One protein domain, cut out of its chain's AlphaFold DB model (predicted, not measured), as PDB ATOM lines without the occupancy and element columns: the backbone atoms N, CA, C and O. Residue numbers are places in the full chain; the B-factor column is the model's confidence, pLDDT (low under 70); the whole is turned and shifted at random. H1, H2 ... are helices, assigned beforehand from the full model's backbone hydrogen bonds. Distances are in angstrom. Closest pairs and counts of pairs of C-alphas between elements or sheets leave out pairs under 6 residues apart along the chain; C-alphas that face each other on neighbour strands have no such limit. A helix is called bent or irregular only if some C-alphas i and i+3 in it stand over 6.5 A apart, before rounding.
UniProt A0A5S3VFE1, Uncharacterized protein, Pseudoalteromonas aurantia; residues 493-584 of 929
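This is residues 493 to 584 of the 929 residues of an uncharacterized protein of Pseudoalteromonas aurantia (UniProt A0A5S3VFE1). A small, loosely joined cluster of helices has a long helical arm at one end and a short helix at the other: H2 and H4 pack on each other in the middle, H1b packs on H2, and H3 packs on H4. The arm is H1a, the first part of a sharply bent helix H1, and its residues 493 to 502 stick out; H5, at the far end, touches no helix. The printed part has 92 residues with five named helices, H1, H2, H3, H4 and H5 in that order, and no named strand; its class is all helix. It is only just loose, close to compact, with a radius of gyration of the C-alphas of 15.0 A, and it spans 51 by 25 by 22 A, a rod whose length includes the arm.

H1, residues 493 to 524, was assigned as one helix by its hydrogen bonds but is bent: C-alphas 513 and 516 are 10.0 A apart. Its arm H1a, residues 493 to 513, begins with C-alpha 493 at (259.553, 263.089, 194.936) and is 29.7 A long; its arm H1b, residues 516 to 524, is 13.4 A long. H2 holds residues 529 to 538, 14.1 A. H4 holds residues 557 to 574, 23.9 A, with C-alpha 557 at (281.148, 233.134, 195.355). H3, residues 545 to 552, is 10.4 A long. H5, residues 577 to 584, is 10.6 A long and ends with C-alpha 584 at (299.836, 238.387, 217.433).

H1a touches H1b with residues 507 to 511 alone, the closest C-alphas being those of Ile 510 and Gly 518, 6.3 A apart, at a steep tilt of 56 degrees. H1b and H2 form a helical hairpin at a shallow tilt of 31 degrees, opposite ways; their closest C-alphas, of Ala 523 and Pro 529, are 4.4 A apart. H2 touches residues 558 to 566 of H4, the closest C-alphas being those of Gly 533 and Phe 562, 5.7 A apart, the same way at a tilt of 37 degrees, only just steep. H3 touches H4 at a steep tilt of 48 degrees, opposite ways, with the C-alphas of Leu 551 and Val 563 closest at 6.3 A. H4 and H5 are close but not clearly touching: the C-alphas of Asn 571 and Trp 578 are 7.8 A apart. H1a and H2 are near each other, while H2 and H3 are apart. Each O i to N i+4 pair is within hydrogen-bond range in H2, H3 and H5, against 16 of 17 in H1a, 4 of 5 in H1b and 12 of 14 in H4.

The two C-alphas farthest apart, of Glu 494 and Thr 584, are 52.5 A apart. The printed part has no cut and no long link. The mean pLDDT of the printed part is 70.8, and 36 residues are under 70, among them 493 to 500 and 579 to 584.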
ATOM      1  N   ARG A 493     258.504 263.041 193.894       55.19
ATOM      2  CA  ARG A 493     259.553 263.089 194.936       55.19
ATOM      3  C   ARG A 493     259.122 262.378 196.218       55.19
ATOM      4  O   ARG A 493     259.900 261.650 196.820       55.19
ATOM      5  N   GLU A 494     257.847 262.531 196.564       56.72
ATOM      6  CA  GLU A 494     257.198 261.816 197.665       56.72
ATOM      7  C   GLU A 494     256.991 260.323 197.351       56.72
ATOM      8  O   GLU A 494     256.692 259.554 198.261       56.72
ATOM      9  N   GLN A 495     257.132 259.898 196.088       54.19
ATOM     10  CA  GLN A 495     257.168 258.486 195.693       54.19
ATOM     11  C   GLN A 495     258.591 257.914 195.782       54.19
ATOM     12  O   GLN A 495     258.741 256.799 196.266       54.19
ATOM     13  N   GLU A 496     259.635 258.655 195.389       58.59
ATOM     14  CA  GLU A 496     261.032 258.186 195.462       58.59
ATOM     15  C   GLU A 496     261.543 258.067 196.909       58.59
ATOM     16  O   GLU A 496     262.119 257.039 197.268       58.59
ATOM     17  N   GLU A 497     261.257 259.050 197.774       63.56
ATOM     18  CA  GLU A 497     261.586 258.955 199.208       63.56
ATOM     19  C   GLU A 497     260.822 257.802 199.882       63.56
ATOM     20  O   GLU A 497     261.417 257.045 200.651       63.56
ATOM     21  N   LYS A 498     259.546 257.580 199.518       60.66
ATOM     22  CA  LYS A 498     258.798 256.380 199.933       60.66
ATOM     23  C   LYS A 498     259.443 255.097 199.423       60.66
ATOM     24  O   LYS A 498     259.498 254.138 200.172       60.66
ATOM     25  N   LEU A 499     259.944 255.051 198.191       68.69
ATOM     26  CA  LEU A 499     260.563 253.847 197.629       68.69
ATOM     27  C   LEU A 499     261.875 253.494 198.339       68.69
ATOM     28  O   LEU A 499     262.099 252.330 198.661       68.69
ATOM     29  N   ALA A 500     262.714 254.487 198.643       66.12
ATOM     30  CA  ALA A 500     263.903 254.288 199.470       66.12
ATOM     31  C   ALA A 500     263.534 253.852 200.901       66.12
ATOM     32  O   ALA A 500     264.127 252.911 201.428       66.12
ATOM     33  N   GLN A 501     262.511 254.472 201.498       70.12
ATOM     34  CA  GLN A 501     261.997 254.088 202.812       70.12
ATOM     35  C   GLN A 501     261.459 252.648 202.817       70.12
ATOM     36  O   GLN A 501     261.906 251.857 203.635       70.12
ATOM     37  N   MET A 502     260.601 252.265 201.868       65.00
ATOM     38  CA  MET A 502     260.026 250.916 201.755       65.00
ATOM     39  C   MET A 502     261.094 249.841 201.492       65.00
ATOM     40  O   MET A 502     260.939 248.703 201.930       65.00
ATOM     41  N   ARG A 503     262.201 250.180 200.814       76.75
ATOM     42  CA  ARG A 503     263.360 249.281 200.653       76.75
ATOM     43  C   ARG A 503     264.134 249.106 201.959       76.75
ATOM     44  O   ARG A 503     264.461 247.977 202.314       76.75
ATOM     45  N   ASN A 504     264.375 250.190 202.694       72.88
ATOM     46  CA  ASN A 504     265.013 250.125 204.009       72.88
ATOM     47  C   ASN A 504     264.115 249.413 205.032       72.88
ATOM     48  O   ASN A 504     264.615 248.628 205.827       72.88
ATOM     49  N   GLU A 505     262.798 249.615 204.983       76.00
ATOM     50  CA  GLU A 505     261.802 248.900 205.789       76.00
ATOM     51  C   GLU A 505     261.740 247.410 205.422       76.00
ATOM     52  O   GLU A 505     261.634 246.582 206.321       76.00
ATOM     53  N   ALA A 506     261.901 247.038 204.146       73.12
ATOM     54  CA  ALA A 506     262.015 245.636 203.738       73.12
ATOM     55  C   ALA A 506     263.303 244.978 204.268       73.12
ATOM     56  O   ALA A 506     263.228 243.920 204.887       73.12
ATOM     57  N   VAL A 507     264.467 245.620 204.100       76.06
ATOM     58  CA  VAL A 507     265.752 245.148 204.659       76.06
ATOM     59  C   VAL A 507     265.698 245.089 206.191       76.06
ATOM     60  O   VAL A 507     266.186 244.134 206.784       76.06
ATOM     61  N   THR A 508     265.047 246.058 206.838       73.75
ATOM     62  CA  THR A 508     264.899 246.113 208.300       73.75
ATOM     63  C   THR A 508     263.898 245.081 208.822       73.75
ATOM     64  O   THR A 508     264.145 244.513 209.877       73.75
ATOM     65  N   SER A 509     262.805 244.779 208.108       72.31
ATOM     66  CA  SER A 509     261.923 243.655 208.468       72.31
ATOM     67  C   SER A 509     262.688 242.345 208.341       72.31
ATOM     68  O   SER A 509     262.771 241.605 209.307       72.31
ATOM     69  N   ILE A 510     263.361 242.112 207.206       72.94
ATOM     70  CA  ILE A 510     264.171 240.902 206.999       72.94
ATOM     71  C   ILE A 510     265.253 240.770 208.086       72.94
ATOM     72  O   ILE A 510     265.449 239.682 208.611       72.94
ATOM     73  N   PHE A 511     265.906 241.858 208.497       76.75
ATOM     74  CA  PHE A 511     266.871 241.826 209.598       76.75
ATOM     75  C   PHE A 511     266.231 241.609 210.982       76.75
ATOM     76  O   PHE A 511     266.773 240.862 211.790       76.75
ATOM     77  N   ASN A 512     265.087 242.228 211.276       75.31
ATOM     78  CA  ASN A 512     264.394 242.046 212.558       75.31
ATOM     79  C   ASN A 512     263.787 240.642 212.703       75.31
ATOM     80  O   ASN A 512     263.671 240.143 213.820       75.31
ATOM     81  N   ASP A 513     263.394 240.033 211.583       68.31
ATOM     82  CA  ASP A 513     262.761 238.718 211.527       68.31
ATOM     83  C   ASP A 513     263.802 237.574 211.371       68.31
ATOM     84  O   ASP A 513     263.530 236.456 211.809       68.31
ATOM     85  N   TYR A 514     264.991 237.832 210.783       69.62
ATOM     86  CA  TYR A 514     265.981 236.800 210.383       69.62
ATOM     87  C   TYR A 514     267.488 237.156 210.592       69.62
ATOM     88  O   TYR A 514     268.370 236.395 210.176       69.62
ATOM     89  N   GLU A 515     267.806 238.284 211.240       81.94
ATOM     90  CA  GLU A 515     269.158 238.782 211.599       81.94
ATOM     91  C   GLU A 515     270.185 238.875 210.433       81.94
ATOM     92  O   GLU A 515     269.819 239.000 209.264       81.94
ATOM     93  N   ILE A 516     271.497 238.901 210.737       69.25
ATOM     94  CA  ILE A 516     272.593 239.054 209.748       69.25
ATOM     95  C   ILE A 516     272.551 237.927 208.699       69.25
ATOM     96  O   ILE A 516     272.834 238.159 207.524       69.25
ATOM     97  N   SER A 517     272.154 236.726 209.120       73.81
ATOM     98  CA  SER A 517     271.908 235.551 208.279       73.81
ATOM     99  C   SER A 517     270.895 235.821 207.165       73.81
ATOM    100  O   SER A 517     271.223 235.643 205.996       73.81
ATOM    101  N   GLY A 518     269.705 236.333 207.491       74.94
ATOM    102  CA  GLY A 518     268.666 236.589 206.488       74.94
ATOM    103  C   GLY A 518     269.023 237.694 205.490       74.94
ATOM    104  O   GLY A 518     268.463 237.740 204.396       74.94
ATOM    105  N   LEU A 519     269.978 238.572 205.826       79.31
ATOM    106  CA  LEU A 519     270.531 239.554 204.886       79.31
ATOM    107  C   LEU A 519     271.533 238.934 203.907       79.31
ATOM    108  O   LEU A 519     271.507 239.290 202.728       79.31
ATOM    109  N   LEU A 520     272.382 238.012 204.378       64.88
ATOM    110  CA  LEU A 520     273.277 237.223 203.525       64.88
ATOM    111  C   LEU A 520     272.469 236.406 202.506       64.88
ATOM    112  O   LEU A 520     272.779 236.457 201.322       64.88
ATOM    113  N   GLU A 521     271.392 235.748 202.946       73.62
ATOM    114  CA  GLU A 521     270.489 234.976 202.080       73.62
ATOM    115  C   GLU A 521     269.691 235.872 201.113       73.62
ATOM    116  O   GLU A 521     269.652 235.622 199.908       73.62
ATOM    117  N   PHE A 522     269.066 236.957 201.596       77.00
ATOM    118  CA  PHE A 522     268.264 237.838 200.736       77.00
ATOM    119  C   PHE A 522     269.098 238.474 199.616       77.00
ATOM    120  O   PHE A 522     268.600 238.605 198.493       77.00
ATOM    121  N   ALA A 523     270.367 238.805 199.891       79.19
ATOM    122  CA  ALA A 523     271.306 239.341 198.909       79.19
ATOM    123  C   ALA A 523     271.456 238.441 197.670       79.19
ATOM    124  O   ALA A 523     271.583 238.964 196.565       79.19
ATOM    125  N   GLU A 524     271.387 237.117 197.831       70.62
ATOM    126  CA  GLU A 524     271.540 236.135 196.747       70.62
ATOM    127  C   GLU A 524     270.280 236.005 195.866       70.62
ATOM    128  O   GLU A 524     270.346 235.486 194.755       70.62
ATOM    129  N   THR A 525     269.128 236.512 196.326       68.19
ATOM    130  CA  THR A 525     267.819 236.363 195.647       68.19
ATOM    131  C   THR A 525     267.381 237.573 194.814       68.19
ATOM    132  O   THR A 525     266.293 237.567 194.224       68.19
ATOM    133  N   ILE A 526     268.201 238.629 194.778       72.31
ATOM    134  CA  ILE A 526     267.913 239.905 194.113       72.31
ATOM    135  C   ILE A 526     268.994 240.253 193.087       72.31
ATOM    136  O   ILE A 526     270.149 239.865 193.209       72.31
ATOM    137  N   TYR A 527     268.646 241.073 192.092       72.38
ATOM    138  CA  TYR A 527     269.524 241.415 190.959       72.38
ATOM    139  C   TYR A 527     270.827 242.171 191.333       72.38
ATOM    140  O   TYR A 527     271.631 242.471 190.452       72.38
ATOM    141  N   ARG A 528     271.040 242.536 192.609       73.50
ATOM    142  CA  ARG A 528     272.195 243.319 193.097       73.50
ATOM    143  C   ARG A 528     272.607 242.955 194.543       73.50
ATOM    144  O   ARG A 528     272.241 243.683 195.471       73.50
ATOM    145  N   PRO A 529     273.394 241.881 194.750       79.19
ATOM    146  CA  PRO A 529     273.869 241.465 196.079       79.19
ATOM    147  C   PRO A 529     274.818 242.484 196.729       79.19
ATOM    148  O   PRO A 529     274.808 242.684 197.943       79.19
ATOM    149  N   ASP A 530     275.609 243.189 195.918       75.38
ATOM    150  CA  ASP A 530     276.541 244.234 196.353       75.38
ATOM    151  C   ASP A 530     275.824 245.408 197.040       75.38
ATOM    152  O   ASP A 530     276.313 245.952 198.032       75.38
ATOM    153  N   LEU A 531     274.619 245.750 196.570       76.94
ATOM    154  CA  LEU A 531     273.778 246.769 197.195       76.94
ATOM    155  C   LEU A 531     273.185 246.293 198.530       76.94
ATOM    156  O   LEU A 531     272.957 247.128 199.401       76.94
ATOM    157  N   ALA A 532     272.995 244.985 198.738       76.19
ATOM    158  CA  ALA A 532     272.578 244.430 200.029       76.19
ATOM    159  C   ALA A 532     273.736 244.390 201.042       76.19
ATOM    160  O   ALA A 532     273.559 244.810 202.187       76.19
ATOM    161  N   GLY A 533     274.945 243.995 200.625       81.38
ATOM    162  CA  GLY A 533     276.150 244.109 201.462       81.38
ATOM    163  C   GLY A 533     276.448 245.562 201.857       81.38
ATOM    164  O   GLY A 533     276.746 245.857 203.018       81.38
ATOM    165  N   ASN A 534     276.257 246.503 200.925       79.75
ATOM    166  CA  ASN A 534     276.362 247.933 201.202       79.75
ATOM    167  C   ASN A 534     275.258 248.432 202.157       79.75
ATOM    168  O   ASN A 534     275.573 249.085 203.152       79.75
ATOM    169  N   ALA A 535     273.990 248.078 201.915       78.00
ATOM    170  CA  ALA A 535     272.862 248.451 202.775       78.00
ATOM    171  C   ALA A 535     272.960 247.857 204.192       78.00
ATOM    172  O   ALA A 535     272.517 248.497 205.144       78.00
ATOM    173  N   THR A 536     273.588 246.689 204.351       83.56
ATOM    174  CA  THR A 536     273.886 246.078 205.658       83.56
ATOM    175  C   THR A 536     274.833 246.974 206.463       83.56
ATOM    176  O   THR A 536     274.506 247.389 207.575       83.56
ATOM    177  N   SER A 537     275.964 247.367 205.866       80.00
ATOM    178  CA  SER A 537     276.925 248.292 206.485       80.00
ATOM    179  C   SER A 537     276.305 249.676 206.753       80.00
ATOM    180  O   SER A 537     276.443 250.234 207.842       80.00
ATOM    181  N   ALA A 538     275.534 250.210 205.797       74.44
ATOM    182  CA  ALA A 538     274.898 251.526 205.895       74.44
ATOM    183  C   ALA A 538     273.742 251.595 206.914       74.44
ATOM    184  O   ALA A 538     273.514 252.654 207.497       74.44
ATOM    185  N   SER A 539     273.051 250.480 207.177       75.25
ATOM    186  CA  SER A 539     272.015 250.381 208.223       75.25
ATOM    187  C   SER A 539     272.599 250.241 209.639       75.25
ATOM    188  O   SER A 539     271.847 250.159 210.607       75.25
ATOM    189  N   GLY A 540     273.932 250.239 209.782       72.88
ATOM    190  CA  GLY A 540     274.631 250.204 211.070       72.88
ATOM    191  C   GLY A 540     274.932 248.800 211.606       72.88
ATOM    192  O   GLY A 540     275.152 248.647 212.808       72.88
ATOM    193  N   ILE A 541     274.938 247.780 210.742       83.88
ATOM    194  CA  ILE A 541     275.103 246.365 211.112       83.88
ATOM    195  C   ILE A 541     276.571 245.944 210.892       83.88
ATOM    196  O   ILE A 541     277.200 246.339 209.911       83.88
ATOM    197  N   ASN A 542     277.148 245.165 211.817       81.12
ATOM    198  CA  ASN A 542     278.593 244.893 211.888       81.12
ATOM    199  C   ASN A 542     278.911 243.387 212.004       81.12
ATOM    200  O   ASN A 542     278.160 242.651 212.640       81.12
ATOM    201  N   ILE A 543     280.041 242.939 211.439       80.94
ATOM    202  CA  ILE A 543     280.427 241.519 211.331       80.94
ATOM    203  C   ILE A 543     281.735 241.250 212.121       80.94
ATOM    204  O   ILE A 543     282.731 241.957 211.912       80.94
ATOM    205  N   PRO A 544     281.769 240.250 213.031       84.00
ATOM    206  CA  PRO A 544     282.951 239.908 213.834       84.00
ATOM    207  C   PRO A 544     284.179 239.457 213.032       84.00
ATOM    208  O   PRO A 544     284.053 238.877 211.956       84.00
ATOM    209  N   ASN A 545     285.376 239.621 213.606       71.56
ATOM    210  CA  ASN A 545     286.630 239.201 212.963       71.56
ATOM    211  C   ASN A 545     286.747 237.676 212.787       71.56
ATOM    212  O   ASN A 545     287.280 237.236 211.776       71.56
ATOM    213  N   GLU A 546     286.197 236.871 213.698       65.38
ATOM    214  CA  GLU A 546     286.165 235.408 213.532       65.38
ATOM    215  C   GLU A 546     285.225 234.982 212.393       65.38
ATOM    216  O   GLU A 546     285.585 234.123 211.593       65.38
ATOM    217  N   LEU A 547     284.077 235.654 212.238       73.44
ATOM    218  CA  LEU A 547     283.184 235.442 211.093       73.44
ATOM    219  C   LEU A 547     283.807 235.969 209.785       73.44
ATOM    220  O   LEU A 547     283.545 235.441 208.714       73.44
ATOM    221  N   MET A 548     284.686 236.970 209.863       73.19
ATOM    222  CA  MET A 548     285.466 237.461 208.726       73.19
ATOM    223  C   MET A 548     286.577 236.479 208.308       73.19
ATOM    224  O   MET A 548     286.739 236.255 207.109       73.19
ATOM    225  N   LYS A 549     287.290 235.839 209.257       67.25
ATOM    226  CA  LYS A 549     288.163 234.678 208.968       67.25
ATOM    227  C   LYS A 549     287.358 233.606 208.232       67.25
ATOM    228  O   LYS A 549     287.664 233.294 207.085       67.25
ATOM    229  N   SER A 550     286.264 233.142 208.848       68.00
ATOM    230  CA  SER A 550     285.376 232.092 208.328       68.00
ATOM    231  C   SER A 550     284.458 232.546 207.181       68.00
ATOM    232  O   SER A 550     283.418 231.930 206.933       68.00
ATOM    233  N   LEU A 551     284.828 233.631 206.500       71.12
ATOM    234  CA  LEU A 551     284.267 234.065 205.227       71.12
ATOM    235  C   LEU A 551     285.379 234.270 204.177       71.12
ATOM    236  O   LEU A 551     285.174 233.931 203.017       71.12
ATOM    237  N   MET A 552     286.586 234.717 204.560       69.06
ATOM    238  CA  MET A 552     287.769 234.667 203.679       69.06
ATOM    239  C   MET A 552     288.143 233.228 203.289       69.06
ATOM    240  O   MET A 552     288.546 232.987 202.154       69.06
ATOM    241  N   THR A 553     287.979 232.274 204.212       56.66
ATOM    242  CA  THR A 553     288.224 230.835 204.008       56.66
ATOM    243  C   THR A 553     286.920 230.049 203.774       56.66
ATOM    244  O   THR A 553     286.767 228.941 204.281       56.66
ATOM    245  N   ASN A 554     285.933 230.651 203.101       59.03
ATOM    246  CA  ASN A 554     284.582 230.104 202.901       59.03
ATOM    247  C   ASN A 554     284.189 230.199 201.429       59.03
ATOM    248  O   ASN A 554     284.430 231.230 200.806       59.03
ATOM    249  N   ASP A 555     283.605 229.145 200.857       52.56
ATOM    250  CA  ASP A 555     283.739 228.929 199.419       52.56
ATOM    251  C   ASP A 555     282.716 229.568 198.482       52.56
ATOM    252  O   ASP A 555     283.048 229.772 197.309       52.56
ATOM    253  N   ASN A 556     281.536 229.945 198.980       73.56
ATOM    254  CA  ASN A 556     280.463 230.561 198.189       73.56
ATOM    255  C   ASN A 556     280.967 231.831 197.459       73.56
ATOM    256  O   ASN A 556     281.596 232.690 198.069       73.56
ATOM    257  N   SER A 557     280.687 231.985 196.156       68.75
ATOM    258  CA  SER A 557     281.148 233.134 195.355       68.75
ATOM    259  C   SER A 557     280.392 234.439 195.642       68.75
ATOM    260  O   SER A 557     281.018 235.499 195.648       68.75
ATOM    261  N   SER A 558     279.095 234.383 195.955       68.56
ATOM    262  CA  SER A 558     278.317 235.508 196.487       68.56
ATOM    263  C   SER A 558     278.826 235.919 197.864       68.56
ATOM    264  O   SER A 558     278.923 237.111 198.132       68.56
ATOM    265  N   PHE A 559     279.246 234.975 198.717       74.81
ATOM    266  CA  PHE A 559     279.865 235.298 200.009       74.81
ATOM    267  C   PHE A 559     281.328 235.731 199.878       74.81
ATOM    268  O   PHE A 559     281.737 236.626 200.603       74.81
ATOM    269  N   LYS A 560     282.097 235.230 198.905       74.12
ATOM    270  CA  LYS A 560     283.410 235.781 198.528       74.12
ATOM    271  C   LYS A 560     283.265 237.178 197.913       74.12
ATOM    272  O   LYS A 560     284.155 237.992 198.102       74.12
ATOM    273  N   GLN A 561     282.149 237.525 197.263       71.75
ATOM    274  CA  GLN A 561     281.862 238.893 196.796       71.75
ATOM    275  C   GLN A 561     281.332 239.808 197.908       71.75
ATOM    276  O   GLN A 561     281.796 240.938 198.026       71.75
ATOM    277  N   PHE A 562     280.427 239.326 198.760       75.88
ATOM    278  CA  PHE A 562     279.911 240.039 199.932       75.88
ATOM    279  C   PHE A 562     281.034 240.277 200.948       75.88
ATOM    280  O   PHE A 562     281.182 241.387 201.451       75.88
ATOM    281  N   VAL A 563     281.880 239.272 201.205       79.38
ATOM    282  CA  VAL A 563     283.006 239.371 202.137       79.38
ATOM    283  C   VAL A 563     284.277 239.930 201.515       79.38
ATOM    284  O   VAL A 563     285.031 240.548 202.244       79.38
ATOM    285  N   SER A 564     284.539 239.816 200.210       73.62
ATOM    286  CA  SER A 564     285.569 240.670 199.597       73.62
ATOM    287  C   SER A 564     285.078 242.112 199.650       73.62
ATOM    288  O   SER A 564     285.767 242.961 200.193       73.62
ATOM    289  N   GLY A 565     283.818 242.375 199.294       72.88
ATOM    290  CA  GLY A 565     283.138 243.648 199.543       72.88
ATOM    291  C   GLY A 565     283.176 244.115 201.005       72.88
ATOM    292  O   GLY A 565     283.134 245.318 201.243       72.88
ATOM    293  N   TYR A 566     283.341 243.209 201.976       73.69
ATOM    294  CA  TYR A 566     283.506 243.518 203.398       73.69
ATOM    295  C   TYR A 566     284.981 243.697 203.806       73.69
ATOM    296  O   TYR A 566     285.376 244.794 204.174       73.69
ATOM    297  N   VAL A 567     285.820 242.661 203.698       74.44
ATOM    298  CA  VAL A 567     287.269 242.629 203.990       74.44
ATOM    299  C   VAL A 567     288.028 243.684 203.198       74.44
ATOM    300  O   VAL A 567     288.907 244.334 203.751       74.44
ATOM    301  N   TRP A 568     287.688 243.914 201.932       72.88
ATOM    302  CA  TRP A 568     288.254 245.007 201.144       72.88
ATOM    303  C   TRP A 568     287.744 246.352 201.665       72.88
ATOM    304  O   TRP A 568     288.562 247.207 201.982       72.88
ATOM    305  N   SER A 569     286.435 246.514 201.907       70.69
ATOM    306  CA  SER A 569     285.879 247.720 202.553       70.69
ATOM    307  C   SER A 569     286.320 247.921 204.017       70.69
ATOM    308  O   SER A 569     285.981 248.948 204.602       70.69
ATOM    309  N   LYS A 570     287.061 246.981 204.616       70.00
ATOM    310  CA  LYS A 570     287.498 247.004 206.019       70.00
ATOM    311  C   LYS A 570     289.017 247.132 206.140       70.00
ATOM    312  O   LYS A 570     289.485 248.062 206.779       70.00
ATOM    313  N   ASN A 571     289.805 246.358 205.396       67.44
ATOM    314  CA  ASN A 571     291.253 246.564 205.244       67.44
ATOM    315  C   ASN A 571     291.578 247.894 204.517       67.44
ATOM    316  O   ASN A 571     292.602 248.509 204.798       67.44
ATOM    317  N   HIS A 572     290.678 248.410 203.664       60.62
ATOM    318  CA  HIS A 572     290.758 249.779 203.120       60.62
ATOM    319  C   HIS A 572     290.505 250.878 204.178       60.62
ATOM    320  O   HIS A 572     290.861 252.033 203.949       60.62
ATOM    321  N   LEU A 573     289.927 250.531 205.337       56.97
ATOM    322  CA  LEU A 573     289.740 251.421 206.491       56.97
ATOM    323  C   LEU A 573     290.748 251.164 207.640       56.97
ATOM    324  O   LEU A 573     291.006 252.084 208.412       56.97
ATOM    325  N   GLU A 574     291.307 249.951 207.767       67.12
ATOM    326  CA  GLU A 574     292.131 249.498 208.911       67.12
ATOM    327  C   GLU A 574     293.651 249.434 208.603       67.12
ATOM    328  O   GLU A 574     294.451 249.983 209.363       67.12
ATOM    329  N   GLY A 575     294.069 248.863 207.463       62.28
ATOM    330  CA  GLY A 575     295.448 248.930 206.941       62.28
ATOM    331  C   GLY A 575     296.497 247.971 207.545       62.28
ATOM    332  O   GLY A 575     296.385 247.475 208.658       62.28
ATOM    333  N   THR A 576     297.584 247.723 206.798       61.94
ATOM    334  CA  THR A 576     298.460 246.527 206.892       61.94
ATOM    335  C   THR A 576     298.969 246.063 208.277       61.94
ATOM    336  O   THR A 576     299.021 244.847 208.463       61.94
ATOM    337  N   PRO A 577     299.347 246.913 209.260       66.06
ATOM    338  CA  PRO A 577     299.642 246.481 210.636       66.06
ATOM    339  C   PRO A 577     298.538 245.650 211.296       66.06
ATOM    340  O   PRO A 577     298.864 244.846 212.162       66.06
ATOM    341  N   TRP A 578     297.290 245.770 210.825       70.62
ATOM    342  CA  TRP A 578     296.194 244.833 211.070       70.62
ATOM    343  C   TRP A 578     296.662 243.380 210.971       70.62
ATOM    344  O   TRP A 578     296.566 242.688 211.967       70.62
ATOM    345  N   VAL A 579     297.317 242.936 209.885       65.00
ATOM    346  CA  VAL A 579     297.832 241.549 209.766       65.00
ATOM    347  C   VAL A 579     298.748 241.176 210.936       65.00
ATOM    348  O   VAL A 579     298.732 240.038 211.383       65.00
ATOM    349  N   ARG A 580     299.527 242.122 211.475       62.78
ATOM    350  CA  ARG A 580     300.444 241.856 212.592       62.78
ATOM    351  C   ARG A 580     299.774 241.913 213.969       62.78
ATOM    352  O   ARG A 580     300.236 241.222 214.863       62.78
ATOM    353  N   ASP A 581     298.719 242.713 214.112       66.38
ATOM    354  CA  ASP A 581     297.835 242.810 215.291       66.38
ATOM    355  C   ASP A 581     296.777 241.679 215.322       66.38
ATOM    356  O   ASP A 581     296.152 241.388 216.339       66.38
ATOM    357  N   VAL A 582     296.609 241.032 214.169       65.06
ATOM    358  CA  VAL A 582     295.802 239.848 213.903       65.06
ATOM    359  C   VAL A 582     296.628 238.592 214.211       65.06
ATOM    360  O   VAL A 582     296.239 237.845 215.107       65.06
ATOM    361  N   ILE A 583     297.813 238.405 213.604       64.50
ATOM    362  CA  ILE A 583     298.679 237.242 213.897       64.50
ATOM    363  C   ILE A 583     299.375 237.277 215.269       64.50
ATOM    364  O   ILE A 583     300.066 236.329 215.620       64.50
ATOM    365  N   THR A 584     299.217 238.322 216.088       61.78
ATOM    366  CA  THR A 584     299.836 238.387 217.433       61.78
ATOM    367  C   THR A 584     299.327 237.328 218.413       61.78
ATOM    368  O   THR A 584     299.905 237.192 219.489       61.78
TER     369      THR A 584